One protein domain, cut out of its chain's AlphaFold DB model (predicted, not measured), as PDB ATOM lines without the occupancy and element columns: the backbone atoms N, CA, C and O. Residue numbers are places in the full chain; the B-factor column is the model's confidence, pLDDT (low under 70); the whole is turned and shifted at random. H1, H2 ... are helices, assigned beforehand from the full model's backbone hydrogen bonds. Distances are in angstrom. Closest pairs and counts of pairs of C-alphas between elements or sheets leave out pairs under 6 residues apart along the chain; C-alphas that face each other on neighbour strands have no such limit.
ATOM      1  N   VAL A   4      46.318   1.241  25.111       73.25
ATOM      2  CA  VAL A   4      47.236   0.271  25.735       73.25
ATOM      3  C   VAL A   4      47.029   0.261  27.247       73.25
ATOM      4  O   VAL A   4      46.972  -0.804  27.859       73.25
ATOM      5  N   GLN A   5      46.842   1.437  27.850       86.69
ATOM      6  CA  GLN A   5      46.499   1.547  29.266       86.69
ATOM      7  C   GLN A   5      45.166   0.845  29.578       86.69
ATOM      8  O   GLN A   5      45.079   0.092  30.551       86.69
ATOM      9  N   ASP A   6      44.151   1.031  28.735       83.00
ATOM     10  CA  ASP A   6      42.838   0.410  28.901       83.00
ATOM     11  C   ASP A   6      42.909  -1.117  28.781       83.00
ATOM     12  O   ASP A   6      42.330  -1.832  29.603       83.00
ATOM     13  N   ALA A   7      43.694  -1.638  27.833       79.25
ATOM     14  CA  ALA A   7      43.917  -3.075  27.690       79.25
ATOM     15  C   ALA A   7      44.597  -3.688  28.930       79.25
ATOM     16  O   ALA A   7      44.170  -4.741  29.409       79.25
ATOM     17  N   PHE A   8      45.598  -3.011  29.504       84.12
ATOM     18  CA  PHE A   8      46.251  -3.452  30.743       84.12
ATOM     19  C   PHE A   8      45.302  -3.414  31.949       84.12
ATOM     20  O   PHE A   8      45.300  -4.336  32.770       84.12
ATOM     21  N   ASN A   9      44.451  -2.390  32.044       81.44
ATOM     22  CA  ASN A   9      43.441  -2.288  33.098       81.44
ATOM     23  C   ASN A   9      42.398  -3.415  33.025       81.44
ATOM     24  O   ASN A   9      41.957  -3.909  34.067       81.44
ATOM     25  N   ILE A  10      42.025  -3.839  31.812       80.62
ATOM     26  CA  ILE A  10      41.088  -4.945  31.579       80.62
ATOM     27  C   ILE A  10      41.740  -6.295  31.895       80.62
ATOM     28  O   ILE A  10      41.158  -7.095  32.627       80.62
ATOM     29  N   ALA A  11      42.943  -6.546  31.370       80.62
ATOM     30  CA  ALA A  11      43.626  -7.833  31.500       80.62
ATOM     31  C   ALA A  11      44.028  -8.146  32.950       80.62
ATOM     32  O   ALA A  11      43.886  -9.277  33.410       80.62
ATOM     33  N   PHE A  12      44.466  -7.135  33.701       81.50
ATOM     34  CA  PHE A  12      44.939  -7.300  35.076       81.50
ATOM     35  C   PHE A  12      43.943  -6.744  36.082       81.50
ATOM     36  O   PHE A  12      44.324  -5.997  36.981       81.50
ATOM     37  N   ARG A  13      42.653  -7.063  35.925       75.00
ATOM     38  CA  ARG A  13      41.568  -6.575  36.791       75.00
ATOM     39  C   ARG A  13      41.790  -6.953  38.268       75.00
ATOM     40  O   ARG A  13      42.336  -8.008  38.589       75.00
ATOM     41  N   ASP A  14      41.410  -6.045  39.163       70.25
ATOM     42  CA  ASP A  14      41.670  -6.141  40.596       70.25
ATOM     43  C   ASP A  14      40.396  -6.709  41.182       70.25
ATOM     44  O   ASP A  14      39.362  -6.047  41.283       70.25
ATOM     45  N   PHE A  15      40.461  -8.007  41.427       68.19
ATOM     46  CA  PHE A  15      39.330  -8.780  41.887       68.19
ATOM     47  C   PHE A  15      39.022  -8.486  43.362       68.19
ATOM     48  O   PHE A  15      37.867  -8.614  43.760       68.19
ATOM     49  N   VAL A  16      39.988  -7.950  44.125       63.00
ATOM     50  CA  VAL A  16      39.809  -7.550  45.529       63.00
ATOM     51  C   VAL A  16      38.900  -6.326  45.631       63.00
ATOM     52  O   VAL A  16      37.938  -6.344  46.399       63.00
ATOM     53  N   THR A  17      39.105  -5.294  44.802       64.75
ATOM     54  CA  THR A  17      38.167  -4.152  44.719       64.75
ATOM     55  C   THR A  17      36.818  -4.518  44.084       64.75
ATOM     56  O   THR A  17      35.841  -3.796  44.279       64.75
ATOM     57  N   ALA A  18      36.726  -5.650  43.378       63.78
ATOM     58  CA  ALA A  18      35.484  -6.179  42.806       63.78
ATOM     59  C   ALA A  18      34.759  -7.211  43.702       63.78
ATOM     60  O   ALA A  18      33.749  -7.773  43.276       63.78
ATOM     61  N   GLY A  19      35.240  -7.460  44.927       63.66
ATOM     62  CA  GLY A  19      34.597  -8.361  45.893       63.66
ATOM     63  C   GLY A  19      34.773  -9.859  45.614       63.66
ATOM     64  O   GLY A  19      33.997 -10.665  46.123       63.66
ATOM     65  N   ILE A  20      35.770 -10.245  44.815       61.50
ATOM     66  CA  ILE A  20      36.083 -11.640  44.478       61.50
ATOM     67  C   ILE A  20      37.380 -12.043  45.214       61.50
ATOM     68  O   ILE A  20      38.378 -11.330  45.095       61.50
ATOM     69  N   PRO A  21      37.397 -13.150  45.988       57.31
ATOM     70  CA  PRO A  21      38.572 -13.563  46.759       57.31
ATOM     71  C   PRO A  21      39.798 -13.827  45.875       57.31
ATOM     72  O   PRO A  21      39.673 -14.424  44.805       57.31
ATOM     73  N   ALA A  22      40.975 -13.401  46.344       62.28
ATOM     74  CA  ALA A  22      42.259 -13.613  45.675       62.28
ATOM     75  C   ALA A  22      42.553 -15.111  45.465       62.28
ATOM     76  O   ALA A  22      42.190 -15.952  46.290       62.28
ATOM     77  N   SER A  23      43.214 -15.441  44.354       58.34
ATOM     78  CA  SER A  23      43.328 -16.816  43.834       58.34
ATOM     79  C   SER A  23      44.551 -17.607  44.324       58.34
ATOM     80  O   SER A  23      44.793 -18.716  43.851       58.34
ATOM     81  N   GLY A  24      45.299 -17.097  45.307       65.81
ATOM     82  CA  GLY A  24      46.376 -17.840  45.971       65.81
ATOM     83  C   GLY A  24      47.464 -16.953  46.578       65.81
ATOM     84  O   GLY A  24      47.468 -15.740  46.399       65.81
ATOM     85  N   GLU A  25      48.405 -17.581  47.287       61.50
ATOM     86  CA  GLU A  25      49.507 -16.944  48.038       61.50
ATOM     87  C   GLU A  25      50.533 -16.201  47.150       61.50
ATOM     88  O   GLU A  25      51.322 -15.404  47.649       61.50
ATOM     89  N   TYR A  26      50.485 -16.401  45.828       60.53
ATOM     90  CA  TYR A  26      51.436 -15.844  44.855       60.53
ATOM     91  C   TYR A  26      50.774 -14.946  43.798       60.53
ATOM     92  O   TYR A  26      51.141 -14.984  42.623       60.53
ATOM     93  N   GLU A  27      49.773 -14.148  44.179       68.50
ATOM     94  CA  GLU A  27      49.146 -13.212  43.242       68.50
ATOM     95  C   GLU A  27      50.078 -12.007  42.981       68.50
ATOM     96  O   GLU A  27      50.460 -11.313  43.927       68.50
ATOM     97  N   PRO A  28      50.494 -11.748  41.723       69.44
ATOM     98  CA  PRO A  28      51.398 -10.643  41.415       69.44
ATOM     99  C   PRO A  28      50.735  -9.290  41.697       69.44
ATOM    100  O   PRO A  28      49.520  -9.147  41.552       69.44
ATOM    101  N   ASP A  29      51.532  -8.274  42.050       77.44
ATOM    102  CA  ASP A  29      51.029  -6.917  42.293       77.44
ATOM    103  C   ASP A  29      50.511  -6.288  40.988       77.44
ATOM    104  O   ASP A  29      51.241  -5.713  40.173       77.44
ATOM    105  N   LYS A  30      49.200  -6.419  40.779       79.62
ATOM    106  CA  LYS A  30      48.500  -5.945  39.583       79.62
ATOM    107  C   LYS A  30      48.532  -4.425  39.441       79.62
ATOM    108  O   LYS A  30      48.398  -3.935  38.319       79.62
ATOM    109  N   ALA A  31      48.718  -3.671  40.529       78.94
ATOM    110  CA  ALA A  31      48.851  -2.219  40.447       78.94
ATOM    111  C   ALA A  31      50.163  -1.841  39.746       78.94
ATOM    112  O   ALA A  31      50.168  -0.989  38.854       78.94
ATOM    113  N   LEU A  32      51.243  -2.550  40.077       80.50
ATOM    114  CA  LEU A  32      52.553  -2.406  39.444       80.50
ATOM    115  C   LEU A  32      52.512  -2.770  37.952       80.50
ATOM    116  O   LEU A  32      53.052  -2.039  37.125       80.50
ATOM    117  N   ILE A  33      51.806  -3.846  37.589       82.25
ATOM    118  CA  ILE A  33      51.679  -4.281  36.187       82.25
ATOM    119  C   ILE A  33      50.862  -3.282  35.352       82.25
ATOM    120  O   ILE A  33      51.245  -2.958  34.230       82.25
ATOM    121  N   ARG A  34      49.761  -2.733  35.879       84.19
ATOM    122  CA  ARG A  34      48.955  -1.729  35.153       84.19
ATOM    123  C   ARG A  34      49.693  -0.421  34.906       84.19
ATOM    124  O   ARG A  34      49.458   0.220  33.883       84.19
ATOM    125  N   ALA A  35      50.588  -0.033  35.814       83.56
ATOM    126  CA  ALA A  35      51.392   1.177  35.673       83.56
ATOM    127  C   ALA A  35      52.327   1.140  34.446       83.56
ATOM    128  O   ALA A  35      52.783   2.189  33.997       83.56
ATOM    129  N   ILE A  36      52.562  -0.041  33.859       80.88
ATOM    130  CA  ILE A  36      53.367  -0.220  32.643       80.88
ATOM    131  C   ILE A  36      52.641   0.310  31.392       80.88
ATOM    132  O   ILE A  36      53.289   0.858  30.501       80.88
ATOM    133  N   GLY A  37      51.306   0.223  31.325       85.38
ATOM    134  CA  GLY A  37      50.522   0.666  30.162       85.38
ATOM    135  C   GLY A  37      50.770   2.134  29.763       85.38
ATOM    136  O   GLY A  37      51.169   2.386  28.626       85.38
ATOM    137  N   PRO A  38      50.625   3.106  30.684       78.62
ATOM    138  CA  PRO A  38      50.937   4.518  30.425       78.62
ATOM    139  C   PRO A  38      52.398   4.775  30.028       78.62
ATOM    140  O   PRO A  38      52.670   5.664  29.223       78.62
ATOM    141  N   ILE A  39      53.340   4.002  30.580       79.94
ATOM    142  CA  ILE A  39      54.779   4.138  30.300       79.94
ATOM    143  C   ILE A  39      55.076   3.735  28.852       79.94
ATOM    144  O   ILE A  39      55.813   4.433  28.156       79.94
ATOM    145  N   ILE A  40      54.460   2.652  28.373       72.19
ATOM    146  CA  ILE A  40      54.567   2.212  26.976       72.19
ATOM    147  C   ILE A  40      53.981   3.268  26.029       72.19
ATOM    148  O   ILE A  40      54.586   3.583  25.005       72.19
ATOM    149  N   GLU A  41      52.842   3.870  26.377       80.75
ATOM    150  CA  GLU A  41      52.260   4.931  25.549       80.75
ATOM    151  C   GLU A  41      53.126   6.196  25.504       80.75
ATOM    152  O   GLU A  41      53.284   6.791  24.436       80.75
ATOM    153  N   GLN A  42      53.744   6.581  26.623       75.19
ATOM    154  CA  GLN A  42      54.724   7.672  26.638       75.19
ATOM    155  C   GLN A  42      55.957   7.348  25.789       75.19
ATOM    156  O   GLN A  42      56.449   8.218  25.073       75.19
ATOM    157  N   LEU A  43      56.431   6.102  25.805       65.62
ATOM    158  CA  LEU A  43      57.536   5.646  24.957       65.62
ATOM    159  C   LEU A  43      57.196   5.733  23.462       65.62
ATOM    160  O   LEU A  43      58.033   6.173  22.671       65.62
ATOM    161  N   PHE A  44      55.964   5.405  23.067       67.25
ATOM    162  CA  PHE A  44      55.515   5.601  21.685       67.25
ATOM    163  C   PHE A  44      55.432   7.076  21.289       67.25
ATOM    164  O   PHE A  44      55.807   7.425  20.172       67.25
ATOM    165  N   ALA A  45      55.017   7.955  22.202       60.94
ATOM    166  CA  ALA A  45      55.003   9.393  21.947       60.94
ATOM    167  C   ALA A  45      56.418   9.985  21.782       60.94
ATOM    168  O   ALA A  45      56.603  10.918  21.004       60.94
ATOM    169  N   VAL A  46      57.421   9.441  22.480       58.88
ATOM    170  CA  VAL A  46      58.809   9.940  22.453       58.88
ATOM    171  C   VAL A  46      59.624   9.382  21.276       58.88
ATOM    172  O   VAL A  46      60.507  10.063  20.766       58.88
ATOM    173  N   THR A  47      59.338   8.161  20.821       52.16
ATOM    174  CA  THR A  47      60.130   7.481  19.772       52.16
ATOM    175  C   THR A  47      59.763   7.858  18.336       52.16
ATOM    176  O   THR A  47      60.457   7.437  17.415       52.16
ATOM    177  N   GLY A  48      58.714   8.658  18.114       49.97
ATOM    178  CA  GLY A  48      58.369   9.167  16.779       49.97
ATOM    179  C   GLY A  48      57.968   8.092  15.758       49.97
ATOM    180  O   GLY A  48      57.895   8.378  14.566       49.97
TER     181      GLY A  48
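AT A GLANCE: This is residues 4 to 48 of the 877 residues of an uncharacterized protein of Sphingobium sp (UniProt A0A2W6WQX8). The domain is a loose, rod-shaped U of helices. H3, the longest helix, follows H2 end to end along one side, H1 runs side by side with the first half of H3 on the other, and a wide loop of residues 12 to 29 joins H1 to H2 at one end. Residues 16 to 21 stick out at the loop end, and residues 42 to 48, mostly the last part of H3, stick out at the other. The printed part has 45 residues, with three named helices in the order H1, H2, H3 and no named strand; its class is all helix. The whole is loose, with a radius of gyration of the C-alphas of 13.1 A, and spans 42 by 18 by 11 A.

IN THESE COORDINATES: H3 is a helix of 12 residues, 36 to 47, and measures 16.5 A from first to last C-alpha; C-alpha 36 is at (53.367, -0.220, 32.643) and C-alpha 47 at (60.130, 7.481, 19.772). H2 has five residues, 30 to 34, and measures 6.1 A. H1 has eight residues, 4 to 11, and measures 10.6 A; it begins with C-alpha 4 at (47.236, 0.271, 25.735).

HOW THE PARTS SIT: H3 touches H1 with residues 36 to 41 alone, and their closest C-alphas, those of Gln 5 and Gly 37, are 4.2 A apart. Their lines stand at a shallow tilt of 20 degrees, and they run opposite ways. H1 also touches H2; the closest C-alphas of the two, those of Phe 8 and Arg 34, are 5.5 A apart. H2 and H3 meet only through their link. In the backbones of H1, H2 and H3, every O i to N i+4 pair is within hydrogen-bond range.

THE WHOLE: The two C-alphas farthest apart are those of Pro 21 and Gly 48, at 42.5 A, while the first and last printed C-alphas, those of Val 4 and Gly 48, are 16.8 A apart. Without the stretches that stand free, residues 16 to 21 and 42 to 48, of which 42 to 47 belong to H3, the body of 32 residues spans 31 by 14 by 8 A. The printed part has no cut. The link from H1 to H2, 18 residues, is long, and that from H2 to H3, one residue, is tight. The mean pLDDT of the printed part is 72.0, and the model's confidence is low, under 70, in residues 15 to 28 and 43 to 48.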